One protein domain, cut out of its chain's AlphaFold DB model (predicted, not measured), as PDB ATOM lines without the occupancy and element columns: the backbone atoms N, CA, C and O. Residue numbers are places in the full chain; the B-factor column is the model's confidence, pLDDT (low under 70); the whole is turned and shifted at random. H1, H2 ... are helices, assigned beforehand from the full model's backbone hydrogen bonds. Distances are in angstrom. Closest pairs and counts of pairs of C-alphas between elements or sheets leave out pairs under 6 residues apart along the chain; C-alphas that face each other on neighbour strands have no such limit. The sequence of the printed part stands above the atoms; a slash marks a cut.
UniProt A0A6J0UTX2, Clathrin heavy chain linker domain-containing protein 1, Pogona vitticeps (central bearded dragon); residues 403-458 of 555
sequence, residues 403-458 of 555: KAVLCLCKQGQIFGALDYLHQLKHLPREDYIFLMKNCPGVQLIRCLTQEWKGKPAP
ATOM      1  N   LYS A 403      32.777  48.769   0.070       92.31
ATOM      2  CA  LYS A 403      33.412  50.039  -0.303       92.31
ATOM      3  C   LYS A 403      34.308  50.567   0.821       92.31
ATOM      4  O   LYS A 403      35.381  51.100   0.539       92.31
ATOM      5  N   ALA A 404      33.940  50.343   2.086       92.38
ATOM      6  CA  ALA A 404      34.789  50.670   3.235       92.38
ATOM      7  C   ALA A 404      36.116  49.890   3.207       92.38
ATOM      8  O   ALA A 404      37.194  50.475   3.328       92.38
ATOM      9  N   VAL A 405      36.045  48.578   2.963       91.00
ATOM     10  CA  VAL A 405      37.217  47.702   2.825       91.00
ATOM     11  C   VAL A 405      38.053  48.097   1.610       91.00
ATOM     12  O   VAL A 405      39.277  48.168   1.704       91.00
ATOM     13  N   LEU A 406      37.415  48.444   0.487       91.62
ATOM     14  CA  LEU A 406      38.125  48.950  -0.687       91.62
ATOM     15  C   LEU A 406      38.950  50.205  -0.363       91.62
ATOM     16  O   LEU A 406      40.088  50.329  -0.825       91.62
ATOM     17  N   CYS A 407      38.399  51.120   0.437       92.69
ATOM     18  CA  CYS A 407      39.103  52.321   0.875       92.69
ATOM     19  C   CYS A 407      40.318  51.978   1.747       92.69
ATOM     20  O   CYS A 407      41.404  52.487   1.473       92.69
ATOM     21  N   LEU A 408      40.174  51.070   2.718       91.50
ATOM     22  CA  LEU A 408      41.284  50.575   3.546       91.50
ATOM     23  C   LEU A 408      42.405  49.955   2.700       91.50
ATOM     24  O   LEU A 408      43.578  50.300   2.857       91.50
ATOM     25  N   CYS A 409      42.050  49.100   1.740       90.44
ATOM     26  CA  CYS A 409      43.015  48.489   0.827       90.44
ATOM     27  C   CYS A 409      43.755  49.544  -0.010       90.44
ATOM     28  O   CYS A 409      44.977  49.480  -0.145       90.44
ATOM     29  N   LYS A 410      43.049  50.562  -0.525       89.38
ATOM     30  CA  LYS A 410      43.656  51.656  -1.308       89.38
ATOM     31  C   LYS A 410      44.508  52.618  -0.480       89.38
ATOM     32  O   LYS A 410      45.371  53.280  -1.053       89.38
ATOM     33  N   GLN A 411      44.301  52.677   0.835       90.00
ATOM     34  CA  GLN A 411      45.205  53.353   1.772       90.00
ATOM     35  C   GLN A 411      46.465  52.525   2.086       90.00
ATOM     36  O   GLN A 411      47.382  53.035   2.721       90.00
ATOM     37  N   GLY A 412      46.526  51.256   1.660       87.50
ATOM     38  CA  GLY A 412      47.600  50.319   2.006       87.50
ATOM     39  C   GLY A 412      47.405  49.609   3.351       87.50
ATOM     40  O   GLY A 412      48.279  48.863   3.782       87.50
ATOM     41  N   GLN A 413      46.258  49.792   4.013       89.06
ATOM     42  CA  GLN A 413      45.945  49.192   5.313       89.06
ATOM     43  C   GLN A 413      45.275  47.816   5.157       89.06
ATOM     44  O   GLN A 413      44.144  47.599   5.589       89.06
ATOM     45  N   ILE A 414      45.979  46.863   4.542       87.69
ATOM     46  CA  ILE A 414      45.432  45.527   4.224       87.69
ATOM     47  C   ILE A 414      45.081  44.738   5.497       87.69
ATOM     48  O   ILE A 414      44.016  44.133   5.585       87.69
ATOM     49  N   PHE A 415      45.931  44.786   6.524       86.19
ATOM     50  CA  PHE A 415      45.655  44.104   7.792       86.19
ATOM     51  C   PHE A 415      44.483  44.734   8.559       86.19
ATOM     52  O   PHE A 415      43.697  44.014   9.167       86.19
ATOM     53  N   GLY A 416      44.315  46.059   8.470       86.81
ATOM     54  CA  GLY A 416      43.147  46.749   9.027       86.81
ATOM     55  C   GLY A 416      41.852  46.364   8.309       86.81
ATOM     56  O   GLY A 416      40.834  46.134   8.956       86.81
ATOM     57  N   ALA A 417      41.902  46.208   6.980       87.31
ATOM     58  CA  ALA A 417      40.800  45.661   6.188       87.31
ATOM     59  C   ALA A 417      40.401  44.246   6.640       87.31
ATOM     60  O   ALA A 417      39.212  43.969   6.761       87.31
ATOM     61  N   LEU A 418      41.367  43.374   6.940       84.06
ATOM     62  CA  LEU A 418      41.095  42.032   7.470       84.06
ATOM     63  C   LEU A 418      40.501  42.050   8.872       84.06
ATOM     64  O   LEU A 418      39.547  41.321   9.126       84.06
ATOM     65  N   ASP A 419      41.052  42.846   9.794       86.56
ATOM     66  CA  ASP A 419      40.478  42.982  11.138       86.56
ATOM     67  C   ASP A 419      39.016  43.455  11.041       86.56
ATOM     68  O   ASP A 419      38.147  42.897  11.711       86.56
ATOM     69  N   TYR A 420      38.724  44.406  10.146       87.25
ATOM     70  CA  TYR A 420      37.365  44.882   9.877       87.25
ATOM     71  C   TYR A 420      36.462  43.791   9.274       87.25
ATOM     72  O   TYR A 420      35.369  43.553   9.780       87.25
ATOM     73  N   LEU A 421      36.927  43.069   8.247       85.19
ATOM     74  CA  LEU A 421      36.200  41.944   7.640       85.19
ATOM     75  C   LEU A 421      35.890  40.838   8.651       85.19
ATOM     76  O   LEU A 421      34.801  40.288   8.635       85.19
ATOM     77  N   HIS A 422      36.814  40.537   9.559       80.81
ATOM     78  CA  HIS A 422      36.629  39.509  10.580       80.81
ATOM     79  C   HIS A 422      35.698  39.916  11.726       80.81
ATOM     80  O   HIS A 422      35.225  39.043  12.459       80.81
ATOM     81  N   GLN A 423      35.495  41.218  11.943       84.44
ATOM     82  CA  GLN A 423      34.455  41.723  12.843       84.44
ATOM     83  C   GLN A 423      33.066  41.601  12.202       84.44
ATOM     84  O   GLN A 423      32.070  41.441  12.910       84.44
ATOM     85  N   LEU A 424      32.997  41.625  10.871       80.44
ATOM     86  CA  LEU A 424      31.777  41.386  10.111       80.44
ATOM     87  C   LEU A 424      31.515  39.875  10.032       80.44
ATOM     88  O   LEU A 424      32.362  39.094   9.617       80.44
ATOM     89  N   LYS A 425      30.329  39.429  10.460       67.44
ATOM     90  CA  LYS A 425      30.028  37.988  10.572       67.44
ATOM     91  C   LYS A 425      29.978  37.256   9.223       67.44
ATOM     92  O   LYS A 425      30.228  36.056   9.204       67.44
ATOM     93  N   HIS A 426      29.640  37.941   8.126       68.69
ATOM     94  CA  HIS A 426      29.670  37.374   6.773       68.69
ATOM     95  C   HIS A 426      29.606  38.489   5.713       68.69
ATOM     96  O   HIS A 426      28.705  39.324   5.767       68.69
ATOM     97  N   LEU A 427      30.513  38.481   4.730       77.62
ATOM     98  CA  LEU A 427      30.337  39.189   3.452       77.62
ATOM     99  C   LEU A 427      29.991  38.168   2.359       77.62
ATOM    100  O   LEU A 427      30.484  37.039   2.418       77.62
ATOM    101  N   PRO A 428      29.159  38.516   1.366       82.50
ATOM    102  CA  PRO A 428      28.900  37.633   0.236       82.50
ATOM    103  C   PRO A 428      30.153  37.482  -0.641       82.50
ATOM    104  O   PRO A 428      30.960  38.403  -0.771       82.50
ATOM    105  N   ARG A 429      30.289  36.322  -1.296       78.94
ATOM    106  CA  ARG A 429      31.409  36.003  -2.203       78.94
ATOM    107  C   ARG A 429      31.615  37.063  -3.293       78.94
ATOM    108  O   ARG A 429      32.748  37.416  -3.614       78.94
ATOM    109  N   GLU A 430      30.524  37.616  -3.815       83.06
ATOM    110  CA  GLU A 430      30.531  38.668  -4.839       83.06
ATOM    111  C   GLU A 430      31.291  39.930  -4.409       83.06
ATOM    112  O   GLU A 430      31.984  40.545  -5.221       83.06
ATOM    113  N   ASP A 431      31.224  40.295  -3.128       85.31
ATOM    114  CA  ASP A 431      31.898  41.488  -2.623       85.31
ATOM    115  C   ASP A 431      33.418  41.289  -2.534       85.31
ATOM    116  O   ASP A 431      34.183  42.224  -2.783       85.31
ATOM    117  N   TYR A 432      33.885  40.066  -2.267       84.00
ATOM    118  CA  TYR A 432      35.311  39.740  -2.350       84.00
ATOM    119  C   TYR A 432      35.820  39.804  -3.793       84.00
ATOM    120  O   TYR A 432      36.882  40.375  -4.052       84.00
ATOM    121  N   ILE A 433      35.038  39.303  -4.754       81.94
ATOM    122  CA  ILE A 433      35.350  39.435  -6.185       81.94
ATOM    123  C   ILE A 433      35.414  40.918  -6.579       81.94
ATOM    124  O   ILE A 433      36.340  41.338  -7.279       81.94
ATOM    125  N   PHE A 434      34.475  41.738  -6.095       86.81
ATOM    126  CA  PHE A 434      34.492  43.187  -6.295       86.81
ATOM    127  C   PHE A 434      35.783  43.832  -5.761       86.81
ATOM    128  O   PHE A 434      36.385  44.651  -6.462       86.81
ATOM    129  N   LEU A 435      36.246  43.453  -4.566       87.00
ATOM    130  CA  LEU A 435      37.493  43.963  -3.984       87.00
ATOM    131  C   LEU A 435      38.714  43.616  -4.841       87.00
ATOM    132  O   LEU A 435      39.529  44.496  -5.124       87.00
ATOM    133  N   MET A 436      38.815  42.366  -5.296       83.88
ATOM    134  CA  MET A 436      39.942  41.907  -6.111       83.88
ATOM    135  C   MET A 436      40.001  42.607  -7.472       83.88
ATOM    136  O   MET A 436      41.088  42.967  -7.919       83.88
ATOM    137  N   LYS A 437      38.846  42.878  -8.095       83.88
ATOM    138  CA  LYS A 437      38.766  43.656  -9.345       83.88
ATOM    139  C   LYS A 437      39.175  45.122  -9.158       83.88
ATOM    140  O   LYS A 437      39.826  45.702 -10.018       83.88
ATOM    141  N   ASN A 438      38.801  45.749  -8.041       84.31
ATOM    142  CA  ASN A 438      39.021  47.188  -7.834       84.31
ATOM    143  C   ASN A 438      40.356  47.533  -7.145       84.31
ATOM    144  O   ASN A 438      40.797  48.692  -7.185       84.31
ATOM    145  N   CYS A 439      40.992  46.564  -6.487       84.50
ATOM    146  CA  CYS A 439      42.286  46.714  -5.823       84.50
ATOM    147  C   CYS A 439      43.138  45.436  -5.958       84.50
ATOM    148  O   CYS A 439      43.418  44.778  -4.952       84.50
ATOM    149  N   PRO A 440      43.574  45.080  -7.179       80.19
ATOM    150  CA  PRO A 440      44.367  43.878  -7.399       80.19
ATOM    151  C   PRO A 440      45.736  44.015  -6.720       80.19
ATOM    152  O   PRO A 440      46.517  44.924  -7.010       80.19
ATOM    153  N   GLY A 441      46.030  43.114  -5.787       83.69
ATOM    154  CA  GLY A 441      47.279  43.126  -5.039       83.69
ATOM    155  C   GLY A 441      47.570  41.766  -4.428       83.69
ATOM    156  O   GLY A 441      46.690  41.159  -3.827       83.69
ATOM    157  N   VAL A 442      48.819  41.307  -4.553       84.69
ATOM    158  CA  VAL A 442      49.247  39.983  -4.067       84.69
ATOM    159  C   VAL A 442      48.975  39.824  -2.575       84.69
ATOM    160  O   VAL A 442      48.418  38.820  -2.158       84.69
ATOM    161  N   GLN A 443      49.282  40.857  -1.789       83.94
ATOM    162  CA  GLN A 443      49.066  40.860  -0.341       83.94
ATOM    163  C   GLN A 443      47.582  40.758   0.033       83.94
ATOM    164  O   GLN A 443      47.238  40.022   0.947       83.94
ATOM    165  N   LEU A 444      46.688  41.438  -0.697       85.94
ATOM    166  CA  LEU A 444      45.249  41.338  -0.448       85.94
ATOM    167  C   LEU A 444      44.733  39.936  -0.782       85.94
ATOM    168  O   LEU A 444      44.040  39.342   0.035       85.94
ATOM    169  N   ILE A 445      45.090  39.406  -1.956       85.62
ATOM    170  CA  ILE A 445      44.655  38.070  -2.386       85.62
ATOM    171  C   ILE A 445      45.158  37.026  -1.388       85.62
ATOM    172  O   ILE A 445      44.363  36.246  -0.880       85.62
ATOM    173  N   ARG A 446      46.442  37.090  -1.013       84.69
ATOM    174  CA  ARG A 446      47.044  36.215  -0.004       84.69
ATOM    175  C   ARG A 446      46.254  36.212   1.301       84.69
ATOM    176  O   ARG A 446      45.947  35.153   1.830       84.69
ATOM    177  N   CYS A 447      45.914  37.395   1.800       83.94
ATOM    178  CA  CYS A 447      45.154  37.566   3.028       83.94
ATOM    179  C   CYS A 447      43.717  37.023   2.959       83.94
ATOM    180  O   CYS A 447      43.156  36.688   3.995       83.94
ATOM    181  N   LEU A 448      43.120  36.946   1.768       84.06
ATOM    182  CA  LEU A 448      41.781  36.386   1.560       84.06
ATOM    183  C   LEU A 448      41.795  34.865   1.340       84.06
ATOM    184  O   LEU A 448      40.772  34.219   1.537       84.06
ATOM    185  N   THR A 449      42.932  34.296   0.937       83.56
ATOM    186  CA  THR A 449      43.074  32.867   0.604       83.56
ATOM    187  C   THR A 449      43.868  32.065   1.639       83.56
ATOM    188  O   THR A 449      44.053  30.866   1.468       83.56
ATOM    189  N   GLN A 450      44.404  32.711   2.677       82.12
ATOM    190  CA  GLN A 450      45.195  32.067   3.731       82.12
ATOM    191  C   GLN A 450      44.568  32.280   5.105       82.12
ATOM    192  O   GLN A 450      43.899  33.286   5.353       82.12
ATOM    193  N   GLU A 451      44.817  31.334   6.010       79.19
ATOM    194  CA  GLU A 451      44.430  31.478   7.409       79.19
ATOM    195  C   GLU A 451      45.139  32.663   8.058       79.19
ATOM    196  O   GLU A 451      46.326  32.924   7.836       79.19
ATOM    197  N   TRP A 452      44.412  33.368   8.921       72.50
ATOM    198  CA  TRP A 452      44.946  34.533   9.606       72.50
ATOM    199  C   TRP A 452      44.515  34.573  11.066       72.50
ATOM    200  O   TRP A 452      43.326  34.552  11.379       72.50
ATOM    201  N   LYS A 453      45.493  34.631  11.983       75.75
ATOM    202  CA  LYS A 453      45.280  34.592  13.445       75.75
ATOM    203  C   LYS A 453      44.364  33.429  13.896       75.75
ATOM    204  O   LYS A 453      43.550  33.602  14.799       75.75
ATOM    205  N   GLY A 454      44.479  32.260  13.255       70.81
ATOM    206  CA  GLY A 454      43.676  31.068  13.565       70.81
ATOM    207  C   GLY A 454      42.226  31.112  13.066       70.81
ATOM    208  O   GLY A 454      41.418  30.288  13.488       70.81
ATOM    209  N   LYS A 455      41.874  32.074  12.202       74.12
ATOM    210  CA  LYS A 455      40.589  32.105  11.493       74.12
ATOM    211  C   LYS A 455      40.738  31.499  10.091       74.12
ATOM    212  O   LYS A 455      41.760  31.764   9.448       74.12
ATOM    213  N   PRO A 456      39.740  30.729   9.620       74.75
ATOM    214  CA  PRO A 456      39.764  30.132   8.289       74.75
ATOM    215  C   PRO A 456      39.729  31.209   7.200       74.75
ATOM    216  O   PRO A 456      39.165  32.289   7.400       74.75
ATOM    217  N   ALA A 457      40.324  30.903   6.049       79.62
ATOM    218  CA  ALA A 457      40.327  31.796   4.897       79.62
ATOM    219  C   ALA A 457      38.896  32.020   4.362       79.62
ATOM    220  O   ALA A 457      38.134  31.057   4.250       79.62
ATOM    221  N   PRO A 458      38.513  33.261   4.007       76.56
ATOM    222  CA  PRO A 458      37.194  33.538   3.442       76.56
ATOM    223  C   PRO A 458      37.005  33.003   2.013       76.56
ATOM    224  O   PRO A 458      35.861  32.846   1.589       76.56
TER     225      PRO A 458
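What this domain is: This is residues 403 to 458 of the 555 residues of the protein "Clathrin heavy chain linker domain-containing protein 1" of Pogona vitticeps (central bearded dragon) (UniProt A0A6J0UTX2). Four short helices make a small bundle in two layers, the hairpin of H1 and H2 over the antiparallel side-by-side pair of H3 and H4, with H1 over H3, H2 over H4 and only a few contacts from one layer to the other. The link from H2 to H3 runs from one layer to the other, and after H4 the last stretch, residues 450 to 458, makes a loop that turns back at Gly 454. The printed part has 56 residues with four named helices, in the order H1, H2, H3, H4, and no named strand; the class is all helix. The whole is compact, with a radius of gyration of the C-alphas of 10.2 A, and its C-alphas span 26 by 20 by 17 A along their three main axes.

Where its parts are: The printed part begins with H1, residues 403 to 410, which is 10.4 A long from first to last C-alpha. Its first C-alpha, that of Lys 403, stands at (33.412, 50.039, -0.303). After residues 411 to 413 comes H2, residues 414 to 423, 14.5 A from first to last C-alpha; C-alpha 423 is at (34.455, 41.723, 12.843). Residues 424 to 428 lead on to H3, residues 429 to 438, which is 14.7 A long and begins with C-alpha 429 at (31.409, 36.003, -2.203). H2 and H3, with 10 residues each, are the longest helices by residues. After residues 439 to 441 comes H4, residues 442 to 449, 10.5 A long, and its last C-alpha, that of Thr 449, is at (43.074, 32.867, 0.604). Residues 450 to 458 follow H4 and belong to no named element.

How they stand to each other: H1 and H2 touch, with 7 pairs of C-alphas within 8 A, and the closest C-alphas are those of Val 405 and Ala 417, 5.3 A apart. They run opposite ways at a shallow tilt of 26 degrees and form a helical hairpin. H1 and H3 only just touch, with 3 pairs of C-alphas within 8 A; their closest C-alphas, those of Leu 406 and Leu 435, are 6.0 A apart. These two run the same way at a steep tilt of 41 degrees. H2 and H4 also only just touch, with 3 such pairs, the closest C-alphas being those of Ile 414 and Leu 444 at 6.3 A. They run the same way at a shallow tilt of 20 degrees. H3 and H4 are close but not clearly touching: the closest C-alphas, those of Met 436 and Ile 445, are 7.1 A apart, and the helices run opposite ways at a shallow tilt of 3 degrees. H1 and H4 are close but not clearly touching, with the C-alphas of Cys 409 and Leu 444 the closest at 7.6 A. H2 and H3 are apart, though they follow each other in the chain. The helix packing is mostly aligned, but only just: 2 of the 3 touching pairs are at a shallow tilt. In H1, H2, H3 and H4 every O i to N i+4 pair is within hydrogen-bond range.

The domain as a whole: The outline is rounded, and the two C-alphas farthest apart are those of Asn 438 and Gly 454, at 27.2 A. The first and last printed C-alphas, those of Lys 403 and Pro 458, are 17.3 A apart. The printed part has no cut, and the links from H1 to H2, from H2 to H3 and from H3 to H4 are tight. The mean pLDDT of the printed part is 83.6, and confidence is low, under 70, at residues 425 to 426, between H2 and H3.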